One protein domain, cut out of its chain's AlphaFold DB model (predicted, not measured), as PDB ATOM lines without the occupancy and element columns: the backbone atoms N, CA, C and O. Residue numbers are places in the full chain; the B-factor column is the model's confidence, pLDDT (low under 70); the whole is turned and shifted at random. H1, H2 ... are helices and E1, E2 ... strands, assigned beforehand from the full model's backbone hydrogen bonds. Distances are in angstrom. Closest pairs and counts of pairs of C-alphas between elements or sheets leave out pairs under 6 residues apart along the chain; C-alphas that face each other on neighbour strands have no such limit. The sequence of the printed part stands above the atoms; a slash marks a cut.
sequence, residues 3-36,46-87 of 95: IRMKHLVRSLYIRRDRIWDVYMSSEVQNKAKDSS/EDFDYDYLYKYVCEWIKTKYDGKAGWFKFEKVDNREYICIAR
ATOM      1  N   ILE A   3       3.079  41.562 -20.454       76.75
ATOM      2  CA  ILE A   3       4.539  41.562 -20.401       76.75
ATOM      3  C   ILE A   3       4.968  42.859 -19.724       76.75
ATOM      4  O   ILE A   3       4.681  43.952 -20.213       76.75
ATOM      5  N   ARG A   4       5.657  42.741 -18.587       81.69
ATOM      6  CA  ARG A   4       6.301  43.893 -17.950       81.69
ATOM      7  C   ARG A   4       7.608  44.176 -18.677       81.69
ATOM      8  O   ARG A   4       8.507  43.333 -18.658       81.69
ATOM      9  N   MET A   5       7.717  45.352 -19.289       81.19
ATOM     10  CA  MET A   5       8.869  45.705 -20.123       81.19
ATOM     11  C   MET A   5      10.175  45.687 -19.328       81.19
ATOM     12  O   MET A   5      11.190  45.234 -19.844       81.19
ATOM     13  N   LYS A   6      10.139  46.046 -18.038       83.50
ATOM     14  CA  LYS A   6      11.320  45.987 -17.160       83.50
ATOM     15  C   LYS A   6      11.944  44.596 -17.066       83.50
ATOM     16  O   LYS A   6      13.158  44.473 -17.039       83.50
ATOM     17  N   HIS A   7      11.132  43.539 -17.057       82.81
ATOM     18  CA  HIS A   7      11.642  42.168 -16.950       82.81
ATOM     19  C   HIS A   7      12.264  41.699 -18.265       82.81
ATOM     20  O   HIS A   7      13.304  41.040 -18.263       82.81
ATOM     21  N   LEU A   8      11.654  42.090 -19.386       81.19
ATOM     22  CA  LEU A   8      12.191  41.836 -20.720       81.19
ATOM     23  C   LEU A   8      13.543  42.535 -20.912       81.19
ATOM     24  O   LEU A   8      14.529  41.895 -21.265       81.19
ATOM     25  N   VAL A   9      13.597  43.831 -20.605       84.44
ATOM     26  CA  VAL A   9      14.803  44.655 -20.735       84.44
ATOM     27  C   VAL A   9      15.891  44.182 -19.782       84.44
ATOM     28  O   VAL A   9      17.033  44.047 -20.197       84.44
ATOM     29  N   ARG A  10      15.554  43.822 -18.538       86.19
ATOM     30  CA  ARG A  10      16.524  43.254 -17.591       86.19
ATOM     31  C   ARG A  10      17.174  41.979 -18.122       86.19
ATOM     32  O   ARG A  10      18.371  41.790 -17.944       86.19
ATOM     33  N   SER A  11      16.407  41.129 -18.802       83.94
ATOM     34  CA  SER A  11      16.933  39.898 -19.402       83.94
ATOM     35  C   SER A  11      17.888  40.189 -20.565       83.94
ATOM     36  O   SER A  11      18.901  39.510 -20.710       83.94
ATOM     37  N   LEU A  12      17.590  41.220 -21.362       81.75
ATOM     38  CA  LEU A  12      18.460  41.703 -22.438       81.75
ATOM     39  C   LEU A  12      19.722  42.382 -21.895       81.75
ATOM     40  O   LEU A  12      20.806  42.100 -22.380       81.75
ATOM     41  N   TYR A  13      19.600  43.195 -20.847       85.06
ATOM     42  CA  TYR A  13      20.720  43.879 -20.200       85.06
ATOM     43  C   TYR A  13      21.719  42.906 -19.556       85.06
ATOM     44  O   TYR A  13      22.932  43.104 -19.628       85.06
ATOM     45  N   ILE A  14      21.224  41.818 -18.955       86.00
ATOM     46  CA  ILE A  14      22.085  40.736 -18.447       86.00
ATOM     47  C   ILE A  14      22.860  40.074 -19.593       86.00
ATOM     48  O   ILE A  14      23.993  39.664 -19.385       86.00
ATOM     49  N   ARG A  15      22.265  40.004 -20.790       84.56
ATOM     50  CA  ARG A  15      22.865  39.434 -22.005       84.56
ATOM     51  C   ARG A  15      23.433  40.497 -22.960       84.56
ATOM     52  O   ARG A  15      23.515  40.251 -24.164       84.56
ATOM     53  N   ARG A  16      23.764  41.693 -22.457       84.50
ATOM     54  CA  ARG A  16      24.268  42.806 -23.285       84.50
ATOM     55  C   ARG A  16      25.613  42.488 -23.938       84.50
ATOM     56  O   ARG A  16      25.872  42.973 -25.027       84.50
ATOM     57  N   ASP A  17      26.405  41.622 -23.310       85.38
ATOM     58  CA  ASP A  17      27.603  40.995 -23.874       85.38
ATOM     59  C   ASP A  17      27.293  40.311 -25.213       85.38
ATOM     60  O   ASP A  17      27.912  40.606 -26.225       85.38
ATOM     61  N   ARG A  18      26.236  39.494 -25.266       86.06
ATOM     62  CA  ARG A  18      25.835  38.815 -26.505       86.06
ATOM     63  C   ARG A  18      25.301  39.783 -27.555       86.06
ATOM     64  O   ARG A  18      25.458  39.543 -28.746       86.06
ATOM     65  N   ILE A  19      24.622  40.847 -27.124       84.81
ATOM     66  CA  ILE A  19      24.151  41.902 -28.033       84.81
ATOM     67  C   ILE A  19      25.357  42.616 -28.649       84.81
ATOM     68  O   ILE A  19      25.372  42.845 -29.858       84.81
ATOM     69  N   TRP A  20      26.370  42.907 -27.834       87.75
ATOM     70  CA  TRP A  20      27.630  43.488 -28.276       87.75
ATOM     71  C   TRP A  20      28.363  42.577 -29.261       87.75
ATOM     72  O   TRP A  20      28.733  43.037 -30.338       87.75
ATOM     73  N   ASP A  21      28.476  41.282 -28.965       88.81
ATOM     74  CA  ASP A  21      29.111  40.306 -29.859       88.81
ATOM     75  C   ASP A  21      28.417  40.242 -31.228       88.81
ATOM     76  O   ASP A  21      29.069  40.218 -32.271       88.81
ATOM     77  N   VAL A  22      27.078  40.266 -31.246       88.12
ATOM     78  CA  VAL A  22      26.300  40.306 -32.494       88.12
ATOM     79  C   VAL A  22      26.512  41.626 -33.233       88.12
ATOM     80  O   VAL A  22      26.692  41.618 -34.450       88.12
ATOM     81  N   TYR A  23      26.517  42.758 -32.528       86.44
ATOM     82  CA  TYR A  23      26.771  44.062 -33.138       86.44
ATOM     83  C   TYR A  23      28.184  44.146 -33.738       86.44
ATOM     84  O   TYR A  23      28.352  44.659 -34.844       86.44
ATOM     85  N   MET A  24      29.182  43.577 -33.063       89.06
ATOM     86  CA  MET A  24      30.573  43.511 -33.523       89.06
ATOM     87  C   MET A  24      30.830  42.413 -34.561       89.06
ATOM     88  O   MET A  24      31.934  42.327 -35.100       89.06
ATOM     89  N   SER A  25      29.830  41.588 -34.877       90.69
ATOM     90  CA  SER A  25      29.967  40.551 -35.896       90.69
ATOM     91  C   SER A  25      30.314  41.145 -37.262       90.69
ATOM     92  O   SER A  25      29.880  42.239 -37.638       90.69
ATOM     93  N   SER A  26      31.077  40.384 -38.044       89.25
ATOM     94  CA  SER A  26      31.505  40.786 -39.385       89.25
ATOM     95  C   SER A  26      30.324  41.113 -40.300       89.25
ATOM     96  O   SER A  26      30.407  42.060 -41.074       89.25
ATOM     97  N   GLU A  27      29.200  40.403 -40.182       90.00
ATOM     98  CA  GLU A  27      27.995  40.675 -40.969       90.00
ATOM     99  C   GLU A  27      27.439  42.085 -40.705       90.00
ATOM    100  O   GLU A  27      27.177  42.844 -41.641       90.00
ATOM    101  N   VAL A  28      27.276  42.447 -39.431       87.81
ATOM    102  CA  VAL A  28      26.706  43.735 -39.017       87.81
ATOM    103  C   VAL A  28      27.677  44.875 -39.324       87.81
ATOM    104  O   VAL A  28      27.277  45.889 -39.897       87.81
ATOM    105  N   GLN A  29      28.966  44.685 -39.047       89.19
ATOM    106  CA  GLN A  29      30.002  45.677 -39.343       89.19
ATOM    107  C   GLN A  29      30.241  45.864 -40.848       89.19
ATOM    108  O   GLN A  29      30.587  46.958 -41.287       89.19
ATOM    109  N   ASN A  30      30.013  44.841 -41.676       87.12
ATOM    110  CA  ASN A  30      30.066  44.993 -43.131       87.12
ATOM    111  C   ASN A  30      28.890  45.823 -43.657       87.12
ATOM    112  O   ASN A  30      29.099  46.663 -44.529       87.12
ATOM    113  N   LYS A  31      27.688  45.675 -43.080       85.12
ATOM    114  CA  LYS A  31      26.555  46.573 -43.375       85.12
ATOM    115  C   LYS A  31      26.851  48.010 -42.938       85.12
ATOM    116  O   LYS A  31      26.465  48.939 -43.630       85.12
ATOM    117  N   ALA A  32      27.595  48.208 -41.850       82.56
ATOM    118  CA  ALA A  32      28.018  49.542 -41.411       82.56
ATOM    119  C   ALA A  32      28.941  50.260 -42.413       82.56
ATOM    120  O   ALA A  32      28.981  51.488 -42.448       82.56
ATOM    121  N   LYS A  33      29.694  49.499 -43.215       82.62
ATOM    122  CA  LYS A  33      30.587  50.021 -44.262       82.62
ATOM    123  C   LYS A  33      29.856  50.321 -45.572       82.62
ATOM    124  O   LYS A  33      30.450  50.915 -46.467       82.62
ATOM    125  N   ASP A  34      28.598  49.908 -45.694       85.19
ATOM    126  CA  ASP A  34      27.785  50.165 -46.873       85.19
ATOM    127  C   ASP A  34      27.365  51.643 -46.915       85.19
ATOM    128  O   ASP A  34      26.589  52.124 -46.087       85.19
ATOM    129  N   SER A  35      27.864  52.368 -47.916       78.44
ATOM    130  CA  SER A  35      27.571  53.787 -48.135       78.44
ATOM    131  C   SER A  35      26.098  54.089 -48.445       78.44
ATOM    132  O   SER A  35      25.690  55.248 -48.384       78.44
ATOM    133  N   SER A  36      25.286  53.079 -48.782       82.75
ATOM    134  CA  SER A  36      23.841  53.240 -48.986       82.75
ATOM    135  C   SER A  36      23.069  53.426 -47.672       82.75
ATOM    136  O   SER A  36      21.980  54.011 -47.669       82.75
ATOM    137  N   GLU A  46      29.494  51.086 -23.649       80.19
ATOM    138  CA  GLU A  46      28.883  52.019 -22.700       80.19
ATOM    139  C   GLU A  46      27.472  52.471 -23.098       80.19
ATOM    140  O   GLU A  46      26.660  52.744 -22.217       80.19
ATOM    141  N   ASP A  47      27.146  52.471 -24.396       80.75
ATOM    142  CA  ASP A  47      25.822  52.867 -24.884       80.75
ATOM    143  C   ASP A  47      24.748  51.817 -24.556       80.75
ATOM    144  O   ASP A  47      23.557  52.114 -24.566       80.75
ATOM    145  N   PHE A  48      25.138  50.583 -24.215       79.81
ATOM    146  CA  PHE A  48      24.220  49.515 -23.795       79.81
ATOM    147  C   PHE A  48      23.883  49.580 -22.300       79.81
ATOM    148  O   PHE A  48      23.794  48.549 -21.614       79.81
ATOM    149  N   ASP A  49      23.678  50.788 -21.780       85.06
ATOM    150  CA  ASP A  49      23.139  50.971 -20.442       85.06
ATOM    151  C   ASP A  49      21.674  50.486 -20.358       85.06
ATOM    152  O   ASP A  49      20.998  50.181 -21.352       85.06
ATOM    153  N   TYR A  50      21.185  50.327 -19.128       83.06
ATOM    154  CA  TYR A  50      19.840  49.801 -18.910       83.06
ATOM    155  C   TYR A  50      18.755  50.733 -19.471       83.06
ATOM    156  O   TYR A  50      17.755  50.240 -19.998       83.06
ATOM    157  N   ASP A  51      18.941  52.049 -19.383       84.50
ATOM    158  CA  ASP A  51      17.947  53.045 -19.790       84.50
ATOM    159  C   ASP A  51      17.856  53.156 -21.318       84.50
ATOM    160  O   ASP A  51      16.754  53.210 -21.876       84.50
ATOM    161  N   TYR A  52      18.993  53.089 -22.007       83.69
ATOM    162  CA  TYR A  52      19.100  53.004 -23.453       83.69
ATOM    163  C   TYR A  52      18.398  51.754 -23.972       83.69
ATOM    164  O   TYR A  52      17.494  51.857 -24.804       83.69
ATOM    165  N   LEU A  53      18.733  50.574 -23.436       83.38
ATOM    166  CA  LEU A  53      18.063  49.327 -23.814       83.38
ATOM    167  C   LEU A  53      16.563  49.389 -23.522       83.38
ATOM    168  O   LEU A  53      15.755  48.896 -24.311       83.38
ATOM    169  N   TYR A  54      16.175  50.008 -22.408       83.88
ATOM    170  CA  TYR A  54      14.774  50.168 -22.055       83.88
ATOM    171  C   TYR A  54      14.023  50.993 -23.098       83.88
ATOM    172  O   TYR A  54      12.979  50.557 -23.600       83.88
ATOM    173  N   LYS A  55      14.568  52.159 -23.457       83.56
ATOM    174  CA  LYS A  55      13.996  53.051 -24.467       83.56
ATOM    175  C   LYS A  55      13.970  52.386 -25.841       83.56
ATOM    176  O   LYS A  55      12.906  52.343 -26.457       83.56
ATOM    177  N   TYR A  56      15.083  51.788 -26.259       83.25
ATOM    178  CA  TYR A  56      15.215  51.104 -27.543       83.25
ATOM    179  C   TYR A  56      14.191  49.981 -27.699       83.25
ATOM    180  O   TYR A  56      13.479  49.923 -28.696       83.25
ATOM    181  N   VAL A  57      14.052  49.102 -26.701       81.56
ATOM    182  CA  VAL A  57      13.079  48.002 -26.764       81.56
ATOM    183  C   VAL A  57      11.654  48.556 -26.767       81.56
ATOM    184  O   VAL A  57      10.817  48.071 -27.525       81.56
ATOM    185  N   CYS A  58      11.352  49.585 -25.972       79.81
ATOM    186  CA  CYS A  58      10.031  50.216 -26.001       79.81
ATOM    187  C   CYS A  58       9.699  50.801 -27.381       79.81
ATOM    188  O   CYS A  58       8.602  50.565 -27.887       79.81
ATOM    189  N   GLU A  59      10.626  51.539 -27.990       81.81
ATOM    190  CA  GLU A  59      10.467  52.113 -29.330       81.81
ATOM    191  C   GLU A  59      10.363  51.023 -30.395       81.81
ATOM    192  O   GLU A  59       9.430  51.040 -31.188       81.81
ATOM    193  N   TRP A  60      11.231  50.011 -30.358       81.50
ATOM    194  CA  TRP A  60      11.215  48.906 -31.312       81.50
ATOM    195  C   TRP A  60       9.896  48.133 -31.286       81.50
ATOM    196  O   TRP A  60       9.329  47.859 -32.345       81.50
ATOM    197  N   ILE A  61       9.372  47.792 -30.101       76.38
ATOM    198  CA  ILE A  61       8.080  47.100 -30.031       76.38
ATOM    199  C   ILE A  61       6.952  48.047 -30.474       76.38
ATOM    200  O   ILE A  61       6.058  47.608 -31.195       76.38
ATOM    201  N   LYS A  62       6.996  49.342 -30.142       75.12
ATOM    202  CA  LYS A  62       6.028  50.304 -30.691       75.12
ATOM    203  C   LYS A  62       6.090  50.326 -32.215       75.12
ATOM    204  O   LYS A  62       5.124  49.920 -32.832       75.12
ATOM    205  N   THR A  63       7.221  50.643 -32.842       78.56
ATOM    206  CA  THR A  63       7.357  50.698 -34.310       78.56
ATOM    207  C   THR A  63       6.955  49.390 -34.993       78.56
ATOM    208  O   THR A  63       6.280  49.399 -36.020       78.56
ATOM    209  N   LYS A  64       7.333  48.241 -34.423       73.69
ATOM    210  CA  LYS A  64       7.053  46.927 -35.014       73.69
ATOM    211  C   LYS A  64       5.582  46.514 -34.917       73.69
ATOM    212  O   LYS A  64       5.128  45.702 -35.728       73.69
ATOM    213  N   TYR A  65       4.852  47.017 -33.922       69.81
ATOM    214  CA  TYR A  65       3.498  46.557 -33.611       69.81
ATOM    215  C   TYR A  65       2.425  47.660 -33.608       69.81
ATOM    216  O   TYR A  65       1.251  47.302 -33.560       69.81
ATOM    217  N   ASP A  66       2.775  48.942 -33.753       63.72
ATOM    218  CA  ASP A  66       1.832  50.078 -33.833       63.72
ATOM    219  C   ASP A  66       0.861  49.910 -35.005       63.72
ATOM    220  O   ASP A  66      -0.340  50.119 -34.873       63.72
ATOM    221  N   GLY A  67       1.368  49.439 -36.148       58.44
ATOM    222  CA  GLY A  67       0.555  49.170 -37.337       58.44
ATOM    223  C   GLY A  67      -0.283  47.889 -37.251       58.44
ATOM    224  O   GLY A  67      -1.172  47.679 -38.073       58.44
ATOM    225  N   LYS A  68      -0.045  47.015 -36.259       58.19
ATOM    226  CA  LYS A  68      -0.846  45.796 -36.042       58.19
ATOM    227  C   LYS A  68      -2.015  46.114 -35.120       58.19
ATOM    228  O   LYS A  68      -2.086  45.640 -33.982       58.19
ATOM    229  N   ALA A  69      -2.906  46.950 -35.655       52.41
ATOM    230  CA  ALA A  69      -4.131  47.437 -35.043       52.41
ATOM    231  C   ALA A  69      -4.798  46.372 -34.151       52.41
ATOM    232  O   ALA A  69      -5.365  45.383 -34.612       52.41
ATOM    233  N   GLY A  70      -4.710  46.585 -32.837       55.28
ATOM    234  CA  GLY A  70      -5.517  45.884 -31.843       55.28
ATOM    235  C   GLY A  70      -4.916  44.627 -31.213       55.28
ATOM    236  O   GLY A  70      -5.563  44.075 -30.326       55.28
ATOM    237  N   TRP A  71      -3.722  44.158 -31.592       62.12
ATOM    238  CA  TRP A  71      -3.130  42.962 -30.958       62.12
ATOM    239  C   TRP A  71      -2.220  43.272 -29.775       62.12
ATOM    240  O   TRP A  71      -2.144  42.460 -28.854       62.12
ATOM    241  N   PHE A  72      -1.575  44.438 -29.773       66.12
ATOM    242  CA  PHE A  72      -0.677  44.883 -28.713       66.12
ATOM    243  C   PHE A  72      -1.117  46.259 -28.215       66.12
ATOM    244  O   PHE A  72      -1.374  47.158 -29.007       66.12
ATOM    245  N   LYS A  73      -1.227  46.416 -26.895       72.50
ATOM    246  CA  LYS A  73      -1.516  47.684 -26.222       72.50
ATOM    247  C   LYS A  73      -0.348  48.017 -25.301       72.50
ATOM    248  O   LYS A  73       0.035  47.182 -24.484       72.50
ATOM    249  N   PHE A  74       0.203  49.220 -25.423       73.94
ATOM    250  CA  PHE A  74       1.208  49.736 -24.493       73.94
ATOM    251  C   PHE A  74       0.518  50.619 -23.467       73.94
ATOM    252  O   PHE A  74      -0.060  51.642 -23.817       73.94
ATOM    253  N   GLU A  75       0.575  50.222 -22.203       76.50
ATOM    254  CA  GLU A  75       0.086  51.028 -21.090       76.50
ATOM    255  C   GLU A  75       1.280  51.529 -20.286       76.50
ATOM    256  O   GLU A  75       2.145  50.747 -19.891       76.50
ATOM    257  N   LYS A  76       1.339  52.841 -20.058       76.50
ATOM    258  CA  LYS A  76       2.280  53.434 -19.109       76.50
ATOM    259  C   LYS A  76       1.662  53.293 -17.718       76.50
ATOM    260  O   LYS A  76       0.572  53.807 -17.494       76.50
ATOM    261  N   VAL A  77       2.315  52.549 -16.831       75.75
ATOM    262  CA  VAL A  77       1.796  52.232 -15.485       75.75
ATOM    263  C   VAL A  77       2.447  53.101 -14.412       75.75
ATOM    264  O   VAL A  77       1.836  53.346 -13.380       75.75
ATOM    265  N   ASP A  78       3.644  53.620 -14.684       72.31
ATOM    266  CA  ASP A  78       4.339  54.597 -13.844       72.31
ATOM    267  C   ASP A  78       5.180  55.534 -14.730       72.31
ATOM    268  O   ASP A  78       5.339  55.289 -15.931       72.31
ATOM    269  N   ASN A  79       5.773  56.588 -14.166       67.62
ATOM    270  CA  ASN A  79       6.619  57.542 -14.885       67.62
ATOM    271  C   ASN A  79       7.751  56.876 -15.686       67.62
ATOM    272  O   ASN A  79       8.184  57.457 -16.685       67.62
ATOM    273  N   ARG A  80       8.162  55.653 -15.310       66.25
ATOM    274  CA  ARG A  80       9.245  54.882 -15.944       66.25
ATOM    275  C   ARG A  80       8.884  53.452 -16.370       66.25
ATOM    276  O   ARG A  80       9.746  52.771 -16.915       66.25
ATOM    277  N   GLU A  81       7.656  52.967 -16.144       75.19
ATOM    278  CA  GLU A  81       7.282  51.579 -16.476       75.19
ATOM    279  C   GLU A  81       6.185  51.498 -17.544       75.19
ATOM    280  O   GLU A  81       5.081  52.017 -17.376       75.19
ATOM    281  N   TYR A  82       6.476  50.763 -18.620       75.88
ATOM    282  CA  TYR A  82       5.509  50.331 -19.623       75.88
ATOM    283  C   TYR A  82       5.138  48.853 -19.440       75.88
ATOM    284  O   TYR A  82       5.983  47.989 -19.180       75.88
ATOM    285  N   ILE A  83       3.860  48.548 -19.642       79.62
ATOM    286  CA  ILE A  83       3.334  47.194 -19.784       79.62
ATOM    287  C   ILE A  83       2.873  47.010 -21.224       79.62
ATOM    288  O   ILE A  83       2.077  47.789 -21.743       79.62
ATOM    289  N   CYS A  84       3.353  45.943 -21.857       75.62
ATOM    290  CA  CYS A  84       2.837  45.490 -23.138       75.62
ATOM    291  C   CYS A  84       1.758  44.432 -22.889       75.62
ATOM    292  O   CYS A  84       2.019  43.363 -22.328       75.62
ATOM    293  N   ILE A  85       0.526  44.729 -23.284       75.94
ATOM    294  CA  ILE A  85      -0.605  43.810 -23.219       75.94
ATOM    295  C   ILE A  85      -0.840  43.257 -24.614       75.94
ATOM    296  O   ILE A  85      -1.259  43.974 -25.517       75.94
ATOM    297  N   ALA A  86      -0.615  41.961 -24.771       70.69
ATOM    298  CA  ALA A  86      -0.913  41.244 -25.996       70.69
ATOM    299  C   ALA A  86      -2.299  40.571 -25.884       70.69
ATOM    300  O   ALA A  86      -2.574  39.888 -24.882       70.69
ATOM    301  N   ARG A  87      -3.189  40.767 -26.870       66.00
ATOM    302  CA  ARG A  87      -4.506  40.103 -26.933       66.00
ATOM    303  C   ARG A  87      -4.343  38.590 -27.133       66.00
ATOM    304  O   ARG A  87      -3.339  38.119 -27.660       66.00
TER     305      ARG A  87
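AT A GLANCE: This is residues 3 to 36 and 46 to 87 of the 95 residues of an uncharacterized protein of Borreliella yangtzensis (UniProt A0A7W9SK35). Two helices, H1 and H4, pack on each other at a steep angle, with a two-stranded hairpin, E1 and E2, at one end of this pair. At the other end an arm sticks out: residues 21 to 36, of which 21 to 23 belong to H2 and 26 to 32 to H3, stand free. The printed part has 76 residues with four named helices, then two named strands, E1 - E2, antiparallel; the class is mixed, helices and strands. The whole is loose, with a radius of gyration of the C-alphas of 14.8 A and spans of 39 by 27 by 19 A.

HOW THE PARTS SIT: Start at H1, residues 5 to 14, and look across to H4, residues 50 to 65: they touch, closest at the C-alphas of Val 9 and Tyr 54, 5.7 A apart. They run opposite ways at a steep tilt of 57 degrees. H2, residues 16 to 23, is close to H1 but not clearly touching, with the C-alphas of Leu 12 and Ile 19 closest at 8.0 A. H3, residues 26 to 32, is apart from H1. E1, residues 72 to 78, and E2, residues 81 to 86, form a hairpin; find N 73 and O 85 within hydrogen-bond range at 2.8 A. The closest C-alphas of H1 and E2 are those of Met 5 and Tyr 82, 5.7 A apart. In H1, H2, H3 and H4 every O i to N i+4 pair is within hydrogen-bond range.

IN THESE COORDINATES: Find C-alpha 5 at (8.869, 45.705, -20.123); from there H1 runs 14.2 A. H2 spans 10.2 A and H3 9.6 A. H4 begins at C-alpha 50, (19.840, 49.801, -18.910), and runs 22.2 A. E1 spans 18.5 A; E2 spans 16.3 A and ends at C-alpha 86, (-0.913, 41.244, -25.996).

THE WHOLE: The C-alphas farthest apart are those of Ser 35 and Val 77, at 41.6 A. Residues 37 to 45 are not printed; C-alphas 36 and 46 stand 26.8 A apart across this cut. Of the links printed whole, none is long. Look for pLDDT under 70 at residues 65 to 72, 79 to 80 and 87.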